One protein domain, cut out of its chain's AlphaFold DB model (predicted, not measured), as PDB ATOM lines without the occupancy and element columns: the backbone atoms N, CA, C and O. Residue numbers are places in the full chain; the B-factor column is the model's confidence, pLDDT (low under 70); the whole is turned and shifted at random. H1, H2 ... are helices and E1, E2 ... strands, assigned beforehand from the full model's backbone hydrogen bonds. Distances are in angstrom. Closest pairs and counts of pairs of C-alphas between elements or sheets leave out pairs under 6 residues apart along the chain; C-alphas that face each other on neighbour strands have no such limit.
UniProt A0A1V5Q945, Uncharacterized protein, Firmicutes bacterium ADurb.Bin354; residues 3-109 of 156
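AT A GLANCE: This is residues 3 to 109 of the 156 residues of an uncharacterized protein of Firmicutes bacterium ADurb.Bin354 (UniProt A0A1V5Q945). Helix H3 makes the core of a helical body, with H2 packed on one side of it and H5 on the other, running nearly along it. A small ribbon of two short strands, E1 and E2, lies beside this body near the end of H3, while H1 sits at the far end of the longest axis and touches only H2. The printed part has 107 residues with six named helices and two named strands, in the order H1 H2 E1 H3 H4 H5 H6 E2; the sheet, order E1 E2, is parallel and the class is mostly helix. The whole is compact, with a radius of gyration of the C-alphas of 14.3 A and spans of 39 by 30 by 25 A.

IN THESE COORDINATES: Strand E1 is residues 40 to 42 and E2 residues 106 to 108, where C-alpha 108 is at (-35.325, -53.853, -29.084). H3 is residues 51 to 63, 17.3 A long, beginning with C-alpha 51 at (-50.252, -57.771, -40.568). H2 is residues 27 to 33, and H1 residues 3 to 18, 22.6 A long, with C-alpha 3 at (-56.274, -38.891, -26.221). H4 is residues 70 to 78, 13.8 A; H5 is residues 83 to 95, 18.0 A; H6 is residues 98 to 103.

HOW THE PARTS SIT: E1 and E2 are parallel neighbours at 31 degrees, with N 41 and O 106 at 2.8 A and N 108 and O 41 at 2.9 A, within hydrogen-bond range. They form a strand-helix-strand unit, two parallel strands with H3, H4, H5 and H6 between them along the chain. The closest C-alphas of E1 and H3 are those of Val 41 and Ala 61, 6.6 A. H3 is the hub, touching three helices. It touches H5 at a shallow tilt of 18 degrees, the same way, closest at the C-alphas of Asn 51 and Lys 83, 6.4 A. It touches H2 at 32 degrees, a shallow tilt only just short of steep, the same way, with the C-alphas of Thr 29 and Ala 57 closest at 4.3 A. H3, with residues 62 to 63 alone, only just touches H6, with 3 pairs of C-alphas within 8 A, the closest those of Met 63 and Phe 99, 6.9 A. H4 is close to H3 but not clearly touching, the C-alphas of Asp 52 and Glu 76 being closest at 7.1 A. H1, with residues 5 to 10 alone, touches H2 at a steep tilt of 50 degrees, opposite ways, the C-alphas of Tyr 9 and Lys 27 being closest at 6.8 A; H1 and H3 are apart. In H1, H2, H3, H5 and H6 every O i to N i+4 pair is within hydrogen-bond range; in H4 1 of 5 is, beside 3 of 6 O i to N i+3 pairs.

THE WHOLE: The two C-alphas farthest apart, those of Asp 18 and Ala 101, are 40.6 A apart. The printed part has no cut and no long link. Mean pLDDT of the printed part is 87.6, and residues 35 to 38, between H2 and E1, are under 70.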
ATOM      1  N   ASP A   3     -55.116 -39.612 -25.658       72.44
ATOM      2  CA  ASP A   3     -56.274 -38.891 -26.221       72.44
ATOM      3  C   ASP A   3     -55.927 -37.742 -27.175       72.44
ATOM      4  O   ASP A   3     -56.573 -37.572 -28.202       72.44
ATOM      5  N   ILE A   4     -54.910 -36.926 -26.877       82.75
ATOM      6  CA  ILE A   4     -54.680 -35.688 -27.648       82.75
ATOM      7  C   ILE A   4     -54.211 -35.993 -29.076       82.75
ATOM      8  O   ILE A   4     -54.674 -35.374 -30.029       82.75
ATOM      9  N   TYR A   5     -53.296 -36.946 -29.237       82.12
ATOM     10  CA  TYR A   5     -52.773 -37.303 -30.555       82.12
ATOM     11  C   TYR A   5     -53.786 -38.071 -31.393       82.12
ATOM     12  O   TYR A   5     -53.809 -37.925 -32.611       82.12
ATOM     13  N   GLU A   6     -54.644 -38.842 -30.732       86.19
ATOM     14  CA  GLU A   6     -55.763 -39.503 -31.377       86.19
ATOM     15  C   GLU A   6     -56.739 -38.484 -31.972       86.19
ATOM     16  O   GLU A   6     -57.015 -38.525 -33.168       86.19
ATOM     17  N   VAL A   7     -57.146 -37.495 -31.171       87.12
ATOM     18  CA  VAL A   7     -58.025 -36.402 -31.605       87.12
ATOM     19  C   VAL A   7     -57.400 -35.589 -32.742       87.12
ATOM     20  O   VAL A   7     -58.095 -35.227 -33.691       87.12
ATOM     21  N   ILE A   8     -56.091 -35.318 -32.683       85.94
ATOM     22  CA  ILE A   8     -55.378 -34.625 -33.769       85.94
ATOM     23  C   ILE A   8     -55.446 -35.436 -35.065       85.94
ATOM     24  O   ILE A   8     -55.739 -34.867 -36.118       85.94
ATOM     25  N   TYR A   9     -55.177 -36.743 -34.998       88.75
ATOM     26  CA  TYR A   9     -55.232 -37.607 -36.172       88.75
ATOM     27  C   TYR A   9     -56.636 -37.623 -36.774       88.75
ATOM     28  O   TYR A   9     -56.778 -37.376 -37.970       88.75
ATOM     29  N   ASP A  10     -57.659 -37.860 -35.951       89.31
ATOM     30  CA  ASP A  10     -59.045 -37.960 -36.414       89.31
ATOM     31  C   ASP A  10     -59.489 -36.647 -37.069       89.31
ATOM     32  O   ASP A  10     -59.950 -36.652 -38.207       89.31
ATOM     33  N   THR A  11     -59.200 -35.508 -36.427       88.25
ATOM     34  CA  THR A  11     -59.524 -34.175 -36.962       88.25
ATOM     35  C   THR A  11     -58.860 -33.924 -38.318       88.25
ATOM     36  O   THR A  11     -59.479 -33.392 -39.238       88.25
ATOM     37  N   ILE A  12     -57.577 -34.264 -38.475       87.06
ATOM     38  CA  ILE A  12     -56.867 -34.055 -39.746       87.06
ATOM     39  C   ILE A  12     -57.381 -35.028 -40.812       87.06
ATOM     40  O   ILE A  12     -57.566 -34.629 -41.961       87.06
ATOM     41  N   SER A  13     -57.618 -36.286 -40.437       89.56
ATOM     42  CA  SER A  13     -58.112 -37.317 -41.345       89.56
ATOM     43  C   SER A  13     -59.490 -36.953 -41.898       89.56
ATOM     44  O   SER A  13     -59.690 -37.054 -43.107       89.56
ATOM     45  N   GLU A  14     -60.410 -36.484 -41.052       90.25
ATOM     46  CA  GLU A  14     -61.738 -36.004 -41.463       90.25
ATOM     47  C   GLU A  14     -61.633 -34.816 -42.426       90.25
ATOM     48  O   GLU A  14     -62.165 -34.872 -43.531       90.25
ATOM     49  N   ASN A  15     -60.843 -33.793 -42.080       89.50
ATOM     50  CA  ASN A  15     -60.645 -32.630 -42.952       89.50
ATOM     51  C   ASN A  15     -60.054 -33.000 -44.323       89.50
ATOM     52  O   ASN A  15     -60.378 -32.380 -45.336       89.50
ATOM     53  N   MET A  16     -59.161 -33.994 -44.378       89.12
ATOM     54  CA  MET A  16     -58.616 -34.474 -45.648       89.12
ATOM     55  C   MET A  16     -59.670 -35.197 -46.482       89.12
ATOM     56  O   MET A  16     -59.715 -34.965 -47.691       89.12
ATOM     57  N   ILE A  17     -60.513 -36.019 -45.853       91.81
ATOM     58  CA  ILE A  17     -61.631 -36.704 -46.514       91.81
ATOM     59  C   ILE A  17     -62.600 -35.677 -47.109       91.81
ATOM     60  O   ILE A  17     -62.941 -35.781 -48.288       91.81
ATOM     61  N   ASP A  18     -62.956 -34.641 -46.347       91.75
ATOM     62  CA  ASP A  18     -63.829 -33.553 -46.806       91.75
ATOM     63  C   ASP A  18     -63.230 -32.780 -47.993       91.75
ATOM     64  O   ASP A  18     -63.947 -32.325 -48.886       91.75
ATOM     65  N   ALA A  19     -61.900 -32.682 -48.054       90.44
ATOM     66  CA  ALA A  19     -61.170 -32.086 -49.171       90.44
ATOM     67  C   ALA A  19     -60.983 -33.033 -50.378       90.44
ATOM     68  O   ALA A  19     -60.286 -32.678 -51.332       90.44
ATOM     69  N   GLY A  20     -61.567 -34.238 -50.359       88.75
ATOM     70  CA  GLY A  20     -61.417 -35.243 -51.418       88.75
ATOM     71  C   GLY A  20     -60.045 -35.924 -51.436       88.75
ATOM     72  O   GLY A  20     -59.613 -36.437 -52.468       88.75
ATOM     73  N   SER A  21     -59.339 -35.905 -50.308       89.94
ATOM     74  CA  SER A  21     -58.036 -36.535 -50.106       89.94
ATOM     75  C   SER A  21     -58.110 -37.602 -49.007       89.94
ATOM     76  O   SER A  21     -59.149 -37.822 -48.394       89.94
ATOM     77  N   GLN A  22     -57.003 -38.295 -48.750       85.19
ATOM     78  CA  GLN A  22     -56.913 -39.288 -47.682       85.19
ATOM     79  C   GLN A  22     -55.588 -39.134 -46.945       85.19
ATOM     80  O   GLN A  22     -54.543 -38.920 -47.567       85.19
ATOM     81  N   TYR A  23     -55.626 -39.258 -45.618       83.69
ATOM     82  CA  TYR A  23     -54.407 -39.263 -44.824       83.69
ATOM     83  C   TYR A  23     -53.544 -40.493 -45.182       83.69
ATOM     84  O   TYR A  23     -54.073 -41.601 -45.283       83.69
ATOM     85  N   PRO A  24     -52.228 -40.325 -45.408       78.31
ATOM     86  CA  PRO A  24     -51.395 -41.380 -45.989       78.31
ATOM     87  C   PRO A  24     -51.029 -42.504 -45.007       78.31
ATOM     88  O   PRO A  24     -50.668 -43.598 -45.438       78.31
ATOM     89  N   TYR A  25     -51.086 -42.249 -43.699       78.88
ATOM     90  CA  TYR A  25     -50.826 -43.253 -42.663       78.88
ATOM     91  C   TYR A  25     -52.141 -43.791 -42.116       78.88
ATOM     92  O   TYR A  25     -53.139 -43.087 -42.132       78.88
ATOM     93  N   ASN A  26     -52.142 -45.011 -41.588       83.25
ATOM     94  CA  ASN A  26     -53.204 -45.457 -40.703       83.25
ATOM     95  C   ASN A  26     -53.000 -44.870 -39.297       83.25
ATOM     96  O   ASN A  26     -51.893 -44.479 -38.899       83.25
ATOM     97  N   LYS A  27     -54.096 -44.817 -38.542       86.50
ATOM     98  CA  LYS A  27     -54.150 -44.237 -37.199       86.50
ATOM     99  C   LYS A  27     -53.156 -44.908 -36.257       86.50
ATOM    100  O   LYS A  27     -52.435 -44.236 -35.526       86.50
ATOM    101  N   GLU A  28     -53.045 -46.231 -36.320       84.00
ATOM    102  CA  GLU A  28     -52.141 -47.000 -35.468       84.00
ATOM    103  C   GLU A  28     -50.665 -46.702 -35.756       84.00
ATOM    104  O   GLU A  28     -49.864 -46.636 -34.825       84.00
ATOM    105  N   THR A  29     -50.294 -46.476 -37.015       79.81
ATOM    106  CA  THR A  29     -48.937 -46.077 -37.413       79.81
ATOM    107  C   THR A  29     -48.608 -44.707 -36.850       79.81
ATOM    108  O   THR A  29     -47.560 -44.541 -36.230       79.81
ATOM    109  N   PHE A  30     -49.521 -43.745 -37.006       82.50
ATOM    110  CA  PHE A  30     -49.347 -42.405 -36.455       82.50
ATOM    111  C   PHE A  30     -49.168 -42.446 -34.935       82.50
ATOM    112  O   PHE A  30     -48.203 -41.896 -34.409       82.50
ATOM    113  N   LEU A  31     -50.047 -43.163 -34.230       81.56
ATOM    114  CA  LEU A  31     -50.004 -43.246 -32.772       81.56
ATOM    115  C   LEU A  31     -48.743 -43.947 -32.251       81.56
ATOM    116  O   LEU A  31     -48.218 -43.583 -31.197       81.56
ATOM    117  N   ASN A  32     -48.225 -44.934 -32.986       75.50
ATOM    118  CA  ASN A  32     -47.013 -45.640 -32.585       75.50
ATOM    119  C   ASN A  32     -45.712 -44.904 -32.929       75.50
ATOM    120  O   ASN A  32     -44.710 -45.138 -32.251       75.50
ATOM    121  N   ASP A  33     -45.706 -44.011 -33.921       75.69
ATOM    122  CA  ASP A  33     -44.514 -43.234 -34.289       75.69
ATOM    123  C   ASP A  33     -44.201 -42.122 -33.265       75.69
ATOM    124  O   ASP A  33     -43.038 -41.750 -33.075       75.69
ATOM    125  N   ILE A  34     -45.206 -41.644 -32.520       70.56
ATOM    126  CA  ILE A  34     -45.052 -40.563 -31.535       70.56
ATOM    127  C   ILE A  34     -44.022 -40.932 -30.461       70.56
ATOM    128  O   ILE A  34     -44.112 -41.960 -29.781       70.56
ATOM    129  N   GLY A  35     -43.036 -40.048 -30.291       61.31
ATOM    130  CA  GLY A  35     -42.004 -40.168 -29.261       61.31
ATOM    131  C   GLY A  35     -41.006 -41.308 -29.487       61.31
ATOM    132  O   GLY A  35     -40.222 -41.602 -28.585       61.31
ATOM    133  N   THR A  36     -41.004 -41.964 -30.654       62.84
ATOM    134  CA  THR A  36     -40.014 -43.009 -30.942       62.84
ATOM    135  C   THR A  36     -38.617 -42.417 -31.123       62.84
ATOM    136  O   THR A  36     -38.389 -41.513 -31.928       62.84
ATOM    137  N   GLY A  37     -37.648 -42.954 -30.375       63.03
ATOM    138  CA  GLY A  37     -36.239 -42.617 -30.546       63.03
ATOM    139  C   GLY A  37     -35.761 -42.949 -31.961       63.03
ATOM    140  O   GLY A  37     -36.180 -43.933 -32.567       63.03
ATOM    141  N   THR A  38     -34.859 -42.137 -32.510       66.50
ATOM    142  CA  THR A  38     -34.446 -42.244 -33.921       66.50
ATOM    143  C   THR A  38     -33.632 -43.501 -34.243       66.50
ATOM    144  O   THR A  38     -33.492 -43.846 -35.414       66.50
ATOM    145  N   GLN A  39     -33.110 -44.198 -33.229       84.31
ATOM    146  CA  GLN A  39     -32.186 -45.330 -33.386       84.31
ATOM    147  C   GLN A  39     -32.636 -46.615 -32.685       84.31
ATOM    148  O   GLN A  39     -31.988 -47.644 -32.853       84.31
ATOM    149  N   GLU A  40     -33.701 -46.585 -31.889       89.25
ATOM    150  CA  GLU A  40     -34.233 -47.766 -31.209       89.25
ATOM    151  C   GLU A  40     -35.720 -47.889 -31.529       89.25
ATOM    152  O   GLU A  40     -36.494 -46.962 -31.305       89.25
ATOM    153  N   VAL A  41     -36.099 -49.040 -32.073       91.00
ATOM    154  CA  VAL A  41     -37.473 -49.390 -32.412       91.00
ATOM    155  C   VAL A  41     -37.873 -50.542 -31.501       91.00
ATOM    156  O   VAL A  41     -37.329 -51.644 -31.600       91.00
ATOM    157  N   ASP A  42     -38.795 -50.262 -30.583       91.62
ATOM    158  CA  ASP A  42     -39.361 -51.258 -29.677       91.62
ATOM    159  C   ASP A  42     -40.407 -52.095 -30.405       91.62
ATOM    160  O   ASP A  42     -41.533 -51.650 -30.621       91.62
ATOM    161  N   VAL A  43     -40.014 -53.307 -30.800       93.06
ATOM    162  CA  VAL A  43     -40.853 -54.207 -31.599       93.06
ATOM    163  C   VAL A  43     -42.106 -54.623 -30.831       93.06
ATOM    164  O   VAL A  43     -43.160 -54.788 -31.443       93.06
ATOM    165  N   SER A  44     -42.023 -54.716 -29.498       93.00
ATOM    166  CA  SER A  44     -43.137 -55.158 -28.651       93.00
ATOM    167  C   SER A  44     -44.388 -54.286 -28.793       93.00
ATOM    168  O   SER A  44     -45.499 -54.799 -28.703       93.00
ATOM    169  N   ARG A  45     -44.222 -52.998 -29.133       90.62
ATOM    170  CA  ARG A  45     -45.324 -52.045 -29.361       90.62
ATOM    171  C   ARG A  45     -46.205 -52.397 -30.560       90.62
ATOM    172  O   ARG A  45     -47.332 -51.922 -30.647       90.62
ATOM    173  N   PHE A  46     -45.688 -53.195 -31.491       92.81
ATOM    174  CA  PHE A  46     -46.356 -53.504 -32.753       92.81
ATOM    175  C   PHE A  46     -46.864 -54.942 -32.815       92.81
ATOM    176  O   PHE A  46     -47.687 -55.242 -33.676       92.81
ATOM    177  N   LEU A  47     -46.393 -55.828 -31.930       92.81
ATOM    178  CA  LEU A  47     -46.640 -57.268 -32.030       92.81
ATOM    179  C   LEU A  47     -48.123 -57.616 -32.060       92.81
ATOM    180  O   LEU A  47     -48.482 -58.569 -32.734       92.81
ATOM    181  N   ASP A  48     -48.995 -56.844 -31.411       93.00
ATOM    182  CA  ASP A  48     -50.435 -57.118 -31.374       93.00
ATOM    183  C   ASP A  48     -51.192 -56.670 -32.631       93.00
ATOM    184  O   ASP A  48     -52.287 -57.169 -32.894       93.00
ATOM    185  N   LEU A  49     -50.584 -55.831 -33.474       92.81
ATOM    186  CA  LEU A  49     -51.219 -55.314 -34.685       92.81
ATOM    187  C   LEU A  49     -51.479 -56.423 -35.727       92.81
ATOM    188  O   LEU A  49     -50.683 -57.363 -35.846       92.81
ATOM    189  N   PRO A  50     -52.568 -56.320 -36.515       94.06
ATOM    190  CA  PRO A  50     -52.759 -57.150 -37.704       94.06
ATOM    191  C   PRO A  50     -51.672 -56.857 -38.752       94.06
ATOM    192  O   PRO A  50     -51.045 -55.801 -38.713       94.06
ATOM    193  N   ASN A  51     -51.419 -57.794 -39.670       95.69
ATOM    194  CA  ASN A  51     -50.252 -57.771 -40.568       95.69
ATOM    195  C   ASN A  51     -50.130 -56.495 -41.418       95.69
ATOM    196  O   ASN A  51     -49.026 -55.978 -41.587       95.69
ATOM    197  N   ASP A  52     -51.246 -55.961 -41.909       93.44
ATOM    198  CA  ASP A  52     -51.314 -54.710 -42.669       93.44
ATOM    199  C   ASP A  52     -50.844 -53.510 -41.829       93.44
ATOM    200  O   ASP A  52     -49.951 -52.752 -42.226       93.44
ATOM    201  N   LYS A  53     -51.387 -53.384 -40.614       93.25
ATOM    202  CA  LYS A  53     -51.040 -52.312 -39.675       93.25
ATOM    203  C   LYS A  53     -49.634 -52.487 -39.123       93.25
ATOM    204  O   LYS A  53     -48.902 -51.508 -39.029       93.25
ATOM    205  N   PHE A  54     -49.242 -53.722 -38.810       95.38
ATOM    206  CA  PHE A  54     -47.894 -54.068 -38.379       95.38
ATOM    207  C   PHE A  54     -46.878 -53.635 -39.426       95.38
ATOM    208  O   PHE A  54     -45.941 -52.918 -39.088       95.38
ATOM    209  N   TYR A  55     -47.078 -54.038 -40.688       95.44
ATOM    210  CA  TYR A  55     -46.151 -53.734 -41.769       95.44
ATOM    211  C   TYR A  55     -45.965 -52.229 -41.925       95.44
ATOM    212  O   TYR A  55     -44.833 -51.753 -41.902       95.44
ATOM    213  N   GLN A  56     -47.060 -51.469 -42.016       93.44
ATOM    214  CA  GLN A  56     -46.964 -50.021 -42.166       93.44
ATOM    215  C   GLN A  56     -46.294 -49.364 -40.948       93.44
ATOM    216  O   GLN A  56     -45.370 -48.565 -41.118       93.44
ATOM    217  N   ALA A  57     -46.691 -49.747 -39.732       92.12
ATOM    218  CA  ALA A  57     -46.196 -49.137 -38.503       92.12
ATOM    219  C   ALA A  57     -44.705 -49.420 -38.271       92.12
ATOM    220  O   ALA A  57     -43.928 -48.491 -38.042       92.12
ATOM    221  N   ILE A  58     -44.273 -50.682 -38.397       93.44
ATOM    222  CA  ILE A  58     -42.866 -51.050 -38.211       93.44
ATOM    223  C   ILE A  58     -41.991 -50.484 -39.329       93.44
ATOM    224  O   ILE A  58     -40.852 -50.076 -39.081       93.44
ATOM    225  N   PHE A  59     -42.518 -50.408 -40.556       93.69
ATOM    226  CA  PHE A  59     -41.804 -49.829 -41.682       93.69
ATOM    227  C   PHE A  59     -41.595 -48.330 -41.479       93.69
ATOM    228  O   PHE A  59     -40.472 -47.866 -41.643       93.69
ATOM    229  N   VAL A  60     -42.612 -47.573 -41.057       90.81
ATOM    230  CA  VAL A  60     -42.468 -46.136 -40.767       90.81
ATOM    231  C   VAL A  60     -41.540 -45.905 -39.575       90.81
ATOM    232  O   VAL A  60     -40.605 -45.114 -39.695       90.81
ATOM    233  N   ALA A  61     -41.703 -46.650 -38.478       90.62
ATOM    234  CA  ALA A  61     -40.831 -46.535 -37.306       90.62
ATOM    235  C   ALA A  61     -39.353 -46.809 -37.647       90.62
ATOM    236  O   ALA A  61     -38.446 -46.183 -37.094       90.62
ATOM    237  N   THR A  62     -39.105 -47.718 -38.596       90.69
ATOM    238  CA  THR A  62     -37.756 -48.083 -39.040       90.69
ATOM    239  C   THR A  62     -37.216 -47.138 -40.113       90.69
ATOM    240  O   THR A  62     -36.105 -46.642 -39.995       90.69
ATOM    241  N   MET A  63     -37.971 -46.890 -41.181       87.38
ATOM    242  CA  MET A  63     -37.503 -46.246 -42.415       87.38
ATOM    243  C   MET A  63     -37.859 -44.759 -42.500       87.38
ATOM    244  O   MET A  63     -37.352 -44.069 -43.384       87.38
ATOM    245  N   ARG A  64     -38.725 -44.262 -41.606       86.31
ATOM    246  CA  ARG A  64     -39.217 -42.869 -41.551       86.31
ATOM    247  C   ARG A  64     -39.894 -42.395 -42.841       86.31
ATOM    248  O   ARG A  64     -39.868 -41.216 -43.180       86.31
ATOM    249  N   ARG A  65     -40.484 -43.335 -43.575       87.00
ATOM    250  CA  ARG A  65     -41.290 -43.118 -44.781       87.00
ATOM    251  C   ARG A  65     -42.213 -44.310 -44.995       87.00
ATOM    252  O   ARG A  65     -41.986 -45.361 -44.405       87.00
ATOM    253  N   LEU A  66     -43.179 -44.172 -45.897       87.44
ATOM    254  CA  LEU A  66     -43.985 -45.301 -46.351       87.44
ATOM    255  C   LEU A  66     -43.220 -46.234 -47.308       87.44
ATOM    256  O   LEU A  66     -42.276 -45.791 -47.987       87.44
ATOM    257  N   PRO A  67     -43.651 -47.505 -47.386       86.69
ATOM    258  CA  PRO A  67     -43.355 -48.398 -48.502       86.69
ATOM    259  C   PRO A  67     -43.667 -47.707 -49.833       86.69
ATOM    260  O   PRO A  67     -44.745 -47.147 -50.007       86.69
ATOM    261  N   ASN A  68     -42.723 -47.705 -50.770       87.81
ATOM    262  CA  ASN A  68     -42.916 -47.081 -52.083       87.81
ATOM    263  C   ASN A  68     -42.249 -47.834 -53.240       87.81
ATOM    264  O   ASN A  68     -42.526 -47.536 -54.402       87.81
ATOM    265  N   THR A  69     -41.379 -48.808 -52.962       84.12
ATOM    266  CA  THR A  69     -40.782 -49.639 -54.011       84.12
ATOM    267  C   THR A  69     -41.601 -50.903 -54.244       84.12
ATOM    268  O   THR A  69     -42.261 -51.411 -53.343       84.12
ATOM    269  N   LYS A  70     -41.507 -51.486 -55.446       82.81
ATOM    270  CA  LYS A  70     -42.201 -52.743 -55.781       82.81
ATOM    271  C   LYS A  70     -41.878 -53.890 -54.810       82.81
ATOM    272  O   LYS A  70     -42.742 -54.714 -54.544       82.81
ATOM    273  N   ALA A  71     -40.646 -53.946 -54.301       80.88
ATOM    274  CA  ALA A  71     -40.219 -54.960 -53.337       80.88
ATOM    275  C   ALA A  71     -40.769 -54.707 -51.925       80.88
ATOM    276  O   ALA A  71     -40.934 -55.638 -51.150       80.88
ATOM    277  N   GLU A  72     -41.049 -53.450 -51.582       87.94
ATOM    278  CA  GLU A  72     -41.697 -53.105 -50.317       87.94
ATOM    279  C   GLU A  72     -43.196 -53.426 -50.412       87.94
ATOM    280  O   GLU A  72     -43.733 -54.163 -49.592       87.94
ATOM    281  N   LEU A  73     -43.845 -53.011 -51.501       89.56
ATOM    282  CA  LEU A  73     -45.270 -53.253 -51.738       89.56
ATOM    283  C   LEU A  73     -45.623 -54.739 -51.944       89.56
ATOM    284  O   LEU A  73     -46.783 -55.117 -51.808       89.56
ATOM    285  N   SER A  74     -44.660 -55.629 -52.224       90.44
ATOM    286  CA  SER A  74     -44.965 -57.058 -52.409       90.44
ATOM    287  C   SER A  74     -45.450 -57.759 -51.135       90.44
ATOM    288  O   SER A  74     -46.026 -58.841 -51.228       90.44
ATOM    289  N   PHE A  75     -45.235 -57.169 -49.955       91.75
ATOM    290  CA  PHE A  75     -45.760 -57.703 -48.694       91.75
ATOM    291  C   PHE A  75     -47.283 -57.565 -48.567       91.75
ATOM    292  O   PHE A  75     -47.888 -58.333 -47.825       91.75
ATOM    293  N   GLU A  76     -47.923 -56.665 -49.323       91.25
ATOM    294  CA  GLU A  76     -49.384 -56.480 -49.291       91.25
ATOM    295  C   GLU A  76     -50.151 -57.743 -49.691       91.25
ATOM    296  O   GLU A  76     -51.195 -58.063 -49.128       91.25
ATOM    297  N   GLN A  77     -49.590 -58.527 -50.612       91.62
ATOM    298  CA  GLN A  77     -50.193 -59.776 -51.089       91.62
ATOM    299  C   GLN A  77     -50.146 -60.902 -50.045       91.62
ATOM    300  O   GLN A  77     -50.712 -61.970 -50.265       91.62
ATOM    301  N   ARG A  78     -49.454 -60.672 -48.925       92.69
ATOM    302  CA  ARG A  78     -49.105 -61.673 -47.915       92.69
ATOM    303  C   ARG A  78     -49.721 -61.380 -46.550       92.69
ATOM    304  O   ARG A  78     -49.428 -62.069 -45.580       92.69
ATOM    305  N   TYR A  79     -50.604 -60.386 -46.452       94.19
ATOM    306  CA  TYR A  79     -51.243 -60.023 -45.183       94.19
ATOM    307  C   TYR A  79     -52.111 -61.135 -44.580       94.19
ATOM    308  O   TYR A  79     -52.341 -61.122 -43.373       94.19
ATOM    309  N   SER A  80     -52.549 -62.112 -45.378       93.62
ATOM    310  CA  SER A  80     -53.298 -63.287 -44.915       93.62
ATOM    311  C   SER A  80     -52.430 -64.401 -44.317       93.62
ATOM    312  O   SER A  80     -52.981 -65.370 -43.796       93.62
ATOM    313  N   GLU A  81     -51.101 -64.299 -44.393       93.94
ATOM    314  CA  GLU A  81     -50.186 -65.294 -43.828       93.94
ATOM    315  C   GLU A  81     -50.230 -65.323 -42.290       93.94
ATOM    316  O   GLU A  81     -50.631 -64.339 -41.651       93.94
ATOM    317  N   PRO A  82     -49.786 -66.430 -41.661       96.31
ATOM    318  CA  PRO A  82     -49.647 -66.500 -40.215       96.31
ATOM    319  C   PRO A  82     -48.824 -65.333 -39.669       96.31
ATOM    320  O   PRO A  82     -47.734 -65.021 -40.149       96.31
ATOM    321  N   LYS A  83     -49.359 -64.699 -38.625       94.69
ATOM    322  CA  LYS A  83     -48.823 -63.467 -38.043       94.69
ATOM    323  C   LYS A  83     -47.337 -63.567 -37.689       94.69
ATOM    324  O   LYS A  83     -46.560 -62.707 -38.079       94.69
ATOM    325  N   GLU A  84     -46.918 -64.625 -36.998       94.75
ATOM    326  CA  GLU A  84     -45.512 -64.788 -36.598       94.75
ATOM    327  C   GLU A  84     -44.556 -64.925 -37.790       94.75
ATOM    328  O   GLU A  84     -43.471 -64.336 -37.779       94.75
ATOM    329  N   GLU A  85     -44.954 -65.666 -38.827       95.00
ATOM    330  CA  GLU A  85     -44.152 -65.868 -40.037       95.00
ATOM    331  C   GLU A  85     -43.989 -64.549 -40.795       95.00
ATOM    332  O   GLU A  85     -42.865 -64.121 -41.079       95.00
ATOM    333  N   PHE A  86     -45.110 -63.857 -41.020       96.62
ATOM    334  CA  PHE A  86     -45.143 -62.560 -41.684       96.62
ATOM    335  C   PHE A  86     -44.293 -61.521 -40.939       96.62
ATOM    336  O   PHE A  86     -43.406 -60.890 -41.523       96.62
ATOM    337  N   GLN A  87     -44.509 -61.369 -39.628       96.69
ATOM    338  CA  GLN A  87     -43.795 -60.385 -38.813       96.69
ATOM    339  C   GLN A  87     -42.287 -60.675 -38.756       96.69
ATOM    340  O   GLN A  87     -41.474 -59.753 -38.890       96.69
ATOM    341  N   THR A  88     -41.898 -61.948 -38.636       96.62
ATOM    342  CA  THR A  88     -40.488 -62.361 -38.673       96.62
ATOM    343  C   THR A  88     -39.831 -61.965 -39.991       96.62
ATOM    344  O   THR A  88     -38.711 -61.443 -39.997       96.62
ATOM    345  N   GLU A  89     -40.498 -62.209 -41.118       95.56
ATOM    346  CA  GLU A  89     -39.927 -61.917 -42.428       95.56
ATOM    347  C   GLU A  89     -39.805 -60.418 -42.690       95.56
ATOM    348  O   GLU A  89     -38.747 -59.967 -43.136       95.56
ATOM    349  N   VAL A  90     -40.828 -59.636 -42.336       95.88
ATOM    350  CA  VAL A  90     -40.793 -58.169 -42.422       95.88
ATOM    351  C   VAL A  90     -39.621 -57.607 -41.620       95.88
ATOM    352  O   VAL A  90     -38.835 -56.811 -42.136       95.88
ATOM    353  N   LEU A  91     -39.442 -58.050 -40.373       95.75
ATOM    354  CA  LEU A  91     -38.343 -57.579 -39.530       95.75
ATOM    355  C   LEU A  91     -36.976 -57.970 -40.098       95.75
ATOM    356  O   LEU A  91     -36.042 -57.169 -40.062       95.75
ATOM    357  N   ARG A  92     -36.837 -59.171 -40.674       94.25
ATOM    358  CA  ARG A  92     -35.598 -59.582 -41.357       94.25
ATOM    359  C   ARG A  92     -35.339 -58.781 -42.627       94.25
ATOM    360  O   ARG A  92     -34.182 -58.487 -42.928       94.25
ATOM    361  N   PHE A  93     -36.382 -58.460 -43.383       93.06
ATOM    362  CA  PHE A  93     -36.291 -57.613 -44.565       93.06
ATOM    363  C   PHE A  93     -35.781 -56.217 -44.184       93.06
ATOM    364  O   PHE A  93     -34.803 -55.739 -44.763       93.06
ATOM    365  N   LEU A  94     -36.369 -55.614 -43.149       92.38
ATOM    366  CA  LEU A  94     -35.969 -54.307 -42.634       92.38
ATOM    367  C   LEU A  94     -34.551 -54.307 -42.047       92.38
ATOM    368  O   LEU A  94     -33.764 -53.417 -42.374       92.38
ATOM    369  N   ASP A  95     -34.192 -55.321 -41.253       90.12
ATOM    370  CA  ASP A  95     -32.852 -55.481 -40.661       90.12
ATOM    371  C   ASP A  95     -31.742 -55.481 -41.723       90.12
ATOM    372  O   ASP A  95     -30.660 -54.926 -41.533       90.12
ATOM    373  N   ARG A  96     -32.023 -56.079 -42.884       85.44
ATOM    374  CA  ARG A  96     -31.077 -56.167 -44.004       85.44
ATOM    375  C   ARG A  96     -30.975 -54.882 -44.822       85.44
ATOM    376  O   ARG A  96     -30.130 -54.811 -45.714       85.44
ATOM    377  N   SER A  97     -31.816 -53.884 -44.559       83.94
ATOM    378  CA  SER A  97     -31.791 -52.636 -45.312       83.94
ATOM    379  C   SER A  97     -30.507 -51.843 -45.049       83.94
ATOM    380  O   SER A  97     -29.978 -51.775 -43.934       83.94
ATOM    381  N   SER A  98     -30.015 -51.176 -46.094       77.62
ATOM    382  CA  SER A  98     -28.893 -50.241 -45.975       77.62
ATOM    383  C   SER A  98     -29.218 -49.101 -45.008       77.62
ATOM    384  O   SER A  98     -28.345 -48.658 -44.265       77.62
ATOM    385  N   PHE A  99     -30.482 -48.674 -44.967       82.56
ATOM    386  CA  PHE A  99     -30.969 -47.623 -44.083       82.56
ATOM    387  C   PHE A  99     -30.799 -47.981 -42.604       82.56
ATOM    388  O   PHE A  99     -30.217 -47.186 -41.864       82.56
ATOM    389  N   VAL A 100     -31.234 -49.174 -42.180       84.81
ATOM    390  CA  VAL A 100     -31.064 -49.650 -40.794       84.81
ATOM    391  C   VAL A 100     -29.592 -49.675 -40.406       84.81
ATOM    392  O   VAL A 100     -29.209 -49.165 -39.351       84.81
ATOM    393  N   ALA A 101     -28.746 -50.196 -41.293       79.50
ATOM    394  CA  ALA A 101     -27.330 -50.341 -41.006       79.50
ATOM    395  C   ALA A 101     -26.576 -48.996 -40.967       79.50
ATOM    396  O   ALA A 101     -25.714 -48.805 -40.108       79.50
ATOM    397  N   VAL A 102     -26.898 -48.048 -41.855       74.06
ATOM    398  CA  VAL A 102     -26.291 -46.701 -41.877       74.06
ATOM    399  C   VAL A 102     -26.746 -45.868 -40.679       74.06
ATOM    400  O   VAL A 102     -25.919 -45.211 -40.044       74.06
ATOM    401  N   ASN A 103     -28.033 -45.927 -40.330       76.75
ATOM    402  CA  ASN A 103     -28.601 -45.152 -39.225       76.75
ATOM    403  C   ASN A 103     -28.437 -45.826 -37.852       76.75
ATOM    404  O   ASN A 103     -28.837 -45.255 -36.843       76.75
ATOM    405  N   ASN A 104     -27.799 -47.002 -37.791       81.38
ATOM    406  CA  ASN A 104     -27.620 -47.801 -36.573       81.38
ATOM    407  C   ASN A 104     -28.943 -48.079 -35.837       81.38
ATOM    408  O   ASN A 104     -28.986 -48.033 -34.606       81.38
ATOM    409  N   ILE A 105     -30.007 -48.361 -36.591       88.44
ATOM    410  CA  ILE A 105     -31.315 -48.672 -36.014       88.44
ATOM    411  C   ILE A 105     -31.264 -50.041 -35.341       88.44
ATOM    412  O   ILE A 105     -30.756 -51.015 -35.905       88.44
ATOM    413  N   ARG A 106     -31.798 -50.098 -34.125       90.12
ATOM    414  CA  ARG A 106     -31.839 -51.285 -33.282       90.12
ATOM    415  C   ARG A 106     -33.268 -51.719 -33.034       90.12
ATOM    416  O   ARG A 106     -34.066 -50.933 -32.535       90.12
ATOM    417  N   PHE A 107     -33.551 -52.984 -33.310       92.88
ATOM    418  CA  PHE A 107     -34.791 -53.620 -32.876       92.88
ATOM    419  C   PHE A 107     -34.620 -54.113 -31.440       92.88
ATOM    420  O   PHE A 107     -33.849 -55.042 -31.187       92.88
ATOM    421  N   ILE A 108     -35.290 -53.453 -30.497       92.06
ATOM    422  CA  ILE A 108     -35.325 -53.853 -29.084       92.06
ATOM    423  C   ILE A 108     -36.617 -54.623 -28.803       92.06
ATOM    424  O   ILE A 108     -37.606 -54.450 -29.515       92.06
ATOM    425  N   ASN A 109     -36.585 -55.515 -27.807       92.25
ATOM    426  CA  ASN A 109     -37.698 -56.411 -27.458       92.25
ATOM    427  C   ASN A 109     -38.261 -57.201 -28.658       92.25
ATOM    428  O   ASN A 109     -39.452 -57.485 -28.725       92.25
TER     429      ASN A 109